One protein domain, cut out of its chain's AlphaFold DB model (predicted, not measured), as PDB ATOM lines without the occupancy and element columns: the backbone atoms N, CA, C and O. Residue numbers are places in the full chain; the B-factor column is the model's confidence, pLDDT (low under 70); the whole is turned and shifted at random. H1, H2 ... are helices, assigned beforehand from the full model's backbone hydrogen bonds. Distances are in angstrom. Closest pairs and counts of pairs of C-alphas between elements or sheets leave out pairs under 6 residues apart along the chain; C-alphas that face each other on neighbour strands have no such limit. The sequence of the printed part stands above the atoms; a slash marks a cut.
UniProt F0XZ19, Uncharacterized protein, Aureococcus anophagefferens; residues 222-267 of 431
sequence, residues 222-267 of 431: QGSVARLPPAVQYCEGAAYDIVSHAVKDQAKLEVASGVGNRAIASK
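This is residues 222 to 267 of the 431 residues of an uncharacterized protein of Aureococcus anophagefferens (UniProt F0XZ19). A flat group of helices in which the longest, H4, has the short H3 packed on it, while the short helices H2 and H1 lead away from H3 to one side and sit near each other. The ten-residue link from H3 swings away and folds back to H4, and residues 261 to 267, with H5, stick out at the far end. The printed part has 46 residues with five named helices, H1 to H5 in order along the chain, and no named strand, and its class is all helix. It is only just loose, close to compact, with a radius of gyration of the C-alphas of 11.6 A, and flat, spanning 34 by 25 by 14 A.

H1, residues 222 to 227, is close to but not clearly touching H2, residues 230 to 233; their closest C-alphas, those of Val 225 and Gln 233, are 6.7 A apart. H2 is close to but not clearly touching H3, residues 236 to 239, with the C-alphas of Val 232 and Ala 238 closest at 7.1 A. H3 and H4, residues 250 to 260, touch, the closest C-alphas being those of Ala 239 and Leu 253, 5.5 A apart. H2 and H4 are only just apart, at 8.1 A. H4 and H5, residues 262 to 266, meet only through their link. In H1, H4 and H5 every O i to N i+4 pair is within hydrogen-bond range; H2 and H3 are too short for such a pair.

H1 begins at C-alpha 222 (186.881, 254.392, 176.409) and is 9.0 A long, H2 4.8 A and H3 5.1 A. H4 runs 15.5 A from C-alpha 250 (201.314, 259.575, 177.900). H5, 5.8 A, ends at C-alpha 266 (215.916, 241.774, 181.103).

The two C-alphas farthest apart, those of Gly 223 and Lys 267, are 35.7 A apart. The printed part has no cut and no long link. The mean pLDDT of the printed part is 84.5, and residue 265 is under 70.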
ATOM      1  N   GLN A 222     185.810 254.847 175.504       83.38
ATOM      2  CA  GLN A 222     186.881 254.392 176.409       83.38
ATOM      3  C   GLN A 222     186.736 252.898 176.744       83.38
ATOM      4  O   GLN A 222     187.708 252.140 176.743       83.38
ATOM      5  N   GLY A 223     185.495 252.445 176.958       83.69
ATOM      6  CA  GLY A 223     185.186 251.042 177.235       83.69
ATOM      7  C   GLY A 223     185.396 250.103 176.041       83.69
ATOM      8  O   GLY A 223     185.739 248.940 176.246       83.69
ATOM      9  N   SER A 224     185.227 250.574 174.799       85.25
ATOM     10  CA  SER A 224     185.512 249.751 173.615       85.25
ATOM     11  C   SER A 224     187.016 249.582 173.421       85.25
ATOM     12  O   SER A 224     187.465 248.462 173.182       85.25
ATOM     13  N   VAL A 225     187.804 250.639 173.647       84.25
ATOM     14  CA  VAL A 225     189.274 250.572 173.647       84.25
ATOM     15  C   VAL A 225     189.778 249.606 174.725       84.25
ATOM     16  O   VAL A 225     190.636 248.767 174.452       84.25
ATOM     17  N   ALA A 226     189.186 249.625 175.923       85.06
ATOM     18  CA  ALA A 226     189.535 248.710 177.015       85.06
ATOM     19  C   ALA A 226     189.199 247.225 176.743       85.06
ATOM     20  O   ALA A 226     189.739 246.341 177.408       85.06
ATOM     21  N   ARG A 227     188.340 246.928 175.759       90.00
ATOM     22  CA  ARG A 227     188.041 245.553 175.316       90.00
ATOM     23  C   ARG A 227     188.976 245.051 174.217       90.00
ATOM     24  O   ARG A 227     188.958 243.858 173.920       90.00
ATOM     25  N   LEU A 228     189.765 245.934 173.602       88.88
ATOM     26  CA  LEU A 228     190.710 245.538 172.565       88.88
ATOM     27  C   LEU A 228     191.798 244.611 173.138       88.88
ATOM     28  O   LEU A 228     192.123 244.682 174.322       88.88
ATOM     29  N   PRO A 229     192.400 243.736 172.321       90.81
ATOM     30  CA  PRO A 229     193.538 242.938 172.758       90.81
ATOM     31  C   PRO A 229     194.699 243.827 173.240       90.81
ATOM     32  O   PRO A 229     194.940 244.870 172.627       90.81
ATOM     33  N   PRO A 230     195.494 243.403 174.244       85.62
ATOM     34  CA  PRO A 230     196.620 244.190 174.756       85.62
ATOM     35  C   PRO A 230     197.606 244.647 173.673       85.62
ATOM     36  O   PRO A 230     198.123 245.755 173.741       85.62
ATOM     37  N   ALA A 231     197.819 243.832 172.636       85.25
ATOM     38  CA  ALA A 231     198.673 244.192 171.504       85.25
ATOM     39  C   ALA A 231     198.195 245.451 170.756       85.25
ATOM     40  O   ALA A 231     199.017 246.192 170.237       85.25
ATOM     41  N   VAL A 232     196.883 245.697 170.714       87.38
ATOM     42  CA  VAL A 232     196.272 246.875 170.077       87.38
ATOM     43  C   VAL A 232     196.101 248.015 171.084       87.38
ATOM     44  O   VAL A 232     196.199 249.177 170.722       87.38
ATOM     45  N   GLN A 233     195.872 247.706 172.361       87.06
ATOM     46  CA  GLN A 233     195.739 248.725 173.411       87.06
ATOM     47  C   GLN A 233     197.038 249.475 173.691       87.06
ATOM     48  O   GLN A 233     197.009 250.679 173.939       87.06
ATOM     49  N   TYR A 234     198.152 248.744 173.691       85.25
ATOM     50  CA  TYR A 234     199.483 249.260 173.999       85.25
ATOM     51  C   TYR A 234     200.352 249.377 172.743       85.25
ATOM     52  O   TYR A 234     201.574 249.401 172.855       85.25
ATOM     53  N   CYS A 235     199.757 249.406 171.545       84.94
ATOM     54  CA  CYS A 235     200.524 249.782 170.365       84.94
ATOM     55  C   CYS A 235     200.764 251.294 170.372       84.94
ATOM     56  O   CYS A 235     199.924 252.077 170.816       84.94
ATOM     57  N   GLU A 236     201.909 251.714 169.846       84.00
ATOM     58  CA  GLU A 236     202.276 253.130 169.767       84.00
ATOM     59  C   GLU A 236     201.226 253.932 168.980       84.00
ATOM     60  O   GLU A 236     200.827 255.013 169.401       84.00
ATOM     61  N   GLY A 237     200.657 253.351 167.917       85.50
ATOM     62  CA  GLY A 237     199.588 253.976 167.129       85.50
ATOM     63  C   GLY A 237     198.297 254.280 167.906       85.50
ATOM     64  O   GLY A 237     197.534 255.142 167.484       85.50
ATOM     65  N   ALA A 238     198.052 253.621 169.045       85.25
ATOM     66  CA  ALA A 238     196.931 253.941 169.931       85.25
ATOM     67  C   ALA A 238     197.259 255.067 170.929       85.25
ATOM     68  O   ALA A 238     196.345 255.706 171.452       85.25
ATOM     69  N   ALA A 239     198.545 255.311 171.201       87.88
ATOM     70  CA  ALA A 239     199.015 256.347 172.120       87.88
ATOM     71  C   ALA A 239     199.229 257.710 171.434       87.88
ATOM     72  O   ALA A 239     199.227 258.738 172.115       87.88
ATOM     73  N   TYR A 240     199.363 257.730 170.103       88.88
ATOM     74  CA  TYR A 240     199.574 258.943 169.311       88.88
ATOM     75  C   TYR A 240     198.375 259.321 168.446       88.88
ATOM     76  O   TYR A 240     197.561 258.497 168.019       88.88
ATOM     77  N   ASP A 241     198.292 260.610 168.143       88.06
ATOM     78  CA  ASP A 241     197.559 261.076 166.985       88.06
ATOM     79  C   ASP A 241     198.446 261.067 165.744       88.06
ATOM     80  O   ASP A 241     199.475 261.731 165.708       88.06
ATOM     81  N   ILE A 242     198.053 260.321 164.715       83.62
ATOM     82  CA  ILE A 242     198.888 260.132 163.519       83.62
ATOM     83  C   ILE A 242     198.989 261.431 162.707       83.62
ATOM     84  O   ILE A 242     200.003 261.669 162.064       83.62
ATOM     85  N   VAL A 243     197.951 262.272 162.751       89.88
ATOM     86  CA  VAL A 243     197.872 263.498 161.944       89.88
ATOM     87  C   VAL A 243     198.574 264.668 162.627       89.88
ATOM     88  O   VAL A 243     199.362 265.362 161.995       89.88
ATOM     89  N   SER A 244     198.303 264.898 163.915       89.88
ATOM     90  CA  SER A 244     198.914 266.009 164.658       89.88
ATOM     91  C   SER A 244     200.252 265.658 165.314       89.88
ATOM     92  O   SER A 244     200.906 266.542 165.862       89.88
ATOM     93  N   HIS A 245     200.649 264.380 165.302       85.38
ATOM     94  CA  HIS A 245     201.784 263.833 166.059       85.38
ATOM     95  C   HIS A 245     201.731 264.105 167.573       85.38
ATOM     96  O   HIS A 245     202.707 263.876 168.288       85.38
ATOM     97  N   ALA A 246     200.587 264.559 168.092       91.31
ATOM     98  CA  ALA A 246     200.402 264.803 169.510       91.31
ATOM     99  C   ALA A 246     200.227 263.482 170.271       91.31
ATOM    100  O   ALA A 246     199.596 262.533 169.795       91.31
ATOM    101  N   VAL A 247     200.764 263.426 171.490       91.06
ATOM    102  CA  VAL A 247     200.531 262.302 172.401       91.06
ATOM    103  C   VAL A 247     199.097 262.392 172.925       91.06
ATOM    104  O   VAL A 247     198.734 263.368 173.578       91.06
ATOM    105  N   LYS A 248     198.285 261.364 172.661       86.56
ATOM    106  CA  LYS A 248     196.922 261.243 173.207       86.56
ATOM    107  C   LYS A 248     196.945 260.766 174.655       86.56
ATOM    108  O   LYS A 248     196.153 261.228 175.468       86.56
ATOM    109  N   ASP A 249     197.825 259.811 174.959       87.25
ATOM    110  CA  ASP A 249     197.878 259.137 176.255       87.25
ATOM    111  C   ASP A 249     199.331 258.809 176.636       87.25
ATOM    112  O   ASP A 249     199.907 257.806 176.205       87.25
ATOM    113  N   GLN A 250     199.922 259.683 177.454       89.62
ATOM    114  CA  GLN A 250     201.314 259.575 177.900       89.62
ATOM    115  C   GLN A 250     201.558 258.296 178.715       89.62
ATOM    116  O   GLN A 250     202.588 257.641 178.563       89.62
ATOM    117  N   ALA A 251     200.587 257.889 179.536       88.44
ATOM    118  CA  ALA A 251     200.731 256.711 180.384       88.44
ATOM    119  C   ALA A 251     200.795 255.423 179.550       88.44
ATOM    120  O   ALA A 251     201.613 254.540 179.817       88.44
ATOM    121  N   LYS A 252     199.966 255.305 178.504       86.38
ATOM    122  CA  LYS A 252     200.029 254.147 177.596       86.38
ATOM    123  C   LYS A 252     201.315 254.103 176.795       86.38
ATOM    124  O   LYS A 252     201.830 253.010 176.571       86.38
ATOM    125  N   LEU A 253     201.832 255.260 176.394       88.44
ATOM    126  CA  LEU A 253     203.097 255.349 175.679       88.44
ATOM    127  C   LEU A 253     204.259 254.813 176.525       88.44
ATOM    128  O   LEU A 253     205.055 254.002 176.052       88.44
ATOM    129  N   GLU A 254     204.320 255.203 177.797       88.81
ATOM    130  CA  GLU A 254     205.340 254.715 178.728       88.81
ATOM    131  C   GLU A 254     205.247 253.196 178.912       88.81
ATOM    132  O   GLU A 254     206.256 252.493 178.823       88.81
ATOM    133  N   VAL A 255     204.033 252.661 179.065       85.88
ATOM    134  CA  VAL A 255     203.811 251.210 179.169       85.88
ATOM    135  C   VAL A 255     204.223 250.485 177.885       85.88
ATOM    136  O   VAL A 255     204.916 249.469 177.963       85.88
ATOM    137  N   ALA A 256     203.844 251.002 176.715       85.56
ATOM    138  CA  ALA A 256     204.211 250.442 175.415       85.56
ATOM    139  C   ALA A 256     205.736 250.401 175.238       85.56
ATOM    140  O   ALA A 256     206.301 249.344 174.936       85.56
ATOM    141  N   SER A 257     206.410 251.514 175.546       85.38
ATOM    142  CA  SER A 257     207.870 251.615 175.499       85.38
ATOM    143  C   SER A 257     208.540 250.624 176.459       85.38
ATOM    144  O   SER A 257     209.508 249.955 176.099       85.38
ATOM    145  N   GLY A 258     207.982 250.434 177.659       82.38
ATOM    146  CA  GLY A 258     208.470 249.465 178.639       82.38
ATOM    147  C   GLY A 258     208.279 248.009 178.204       82.38
ATOM    148  O   GLY A 258     209.131 247.163 178.484       82.38
ATOM    149  N   VAL A 259     207.187 247.692 177.500       79.56
ATOM    150  CA  VAL A 259     206.941 246.348 176.950       79.56
ATOM    151  C   VAL A 259     207.921 246.040 175.819       79.56
ATOM    152  O   VAL A 259     208.527 244.967 175.844       79.56
ATOM    153  N   GLY A 260     208.138 246.978 174.890       76.88
ATOM    154  CA  GLY A 260     209.141 246.840 173.826       76.88
ATOM    155  C   GLY A 260     210.561 246.697 174.384       76.88
ATOM    156  O   GLY A 260     211.310 245.795 174.004       76.88
ATOM    157  N   ASN A 261     210.893 247.499 175.397       79.19
ATOM    158  CA  ASN A 261     212.212 247.497 176.024       79.19
ATOM    159  C   ASN A 261     212.417 246.377 177.053       79.19
ATOM    160  O   ASN A 261     213.522 246.228 177.572       79.19
ATOM    161  N   ARG A 262     211.410 245.536 177.338       76.31
ATOM    162  CA  ARG A 262     211.516 244.468 178.350       76.31
ATOM    163  C   ARG A 262     212.642 243.485 178.043       76.31
ATOM    164  O   ARG A 262     213.340 243.061 178.958       76.31
ATOM    165  N   ALA A 263     212.840 243.128 176.775       73.38
ATOM    166  CA  ALA A 263     213.926 242.233 176.377       73.38
ATOM    167  C   ALA A 263     215.303 242.861 176.648       73.38
ATOM    168  O   ALA A 263     216.209 242.177 177.120       73.38
ATOM    169  N   ILE A 264     215.442 244.167 176.424       72.56
ATOM    170  CA  ILE A 264     216.669 244.927 176.686       72.56
ATOM    171  C   ILE A 264     216.883 245.083 178.198       72.56
ATOM    172  O   ILE A 264     217.965 244.784 178.687       72.56
ATOM    173  N   ALA A 265     215.838 245.433 178.951       67.69
ATOM    174  CA  ALA A 265     215.874 245.571 180.406       67.69
ATOM    175  C   ALA A 265     216.098 244.234 181.136       67.69
ATOM    176  O   ALA A 265     216.677 244.201 182.219       67.69
ATOM    177  N   SER A 266     215.662 243.112 180.551       70.44
ATOM    178  CA  SER A 266     215.916 241.774 181.103       70.44
ATOM    179  C   SER A 266     217.388 241.372 181.023       70.44
ATOM    180  O   SER A 266     217.857 240.552 181.820       70.44
ATOM    181  N   LYS A 267     218.141 241.962 180.086       79.31
ATOM    182  CA  LYS A 267     219.584 241.776 180.024       79.31
ATOM    183  C   LYS A 267     220.177 242.560 181.187       79.31
ATOM    184  O   LYS A 267     220.146 243.780 181.207       79.31
TER     185      LYS A 267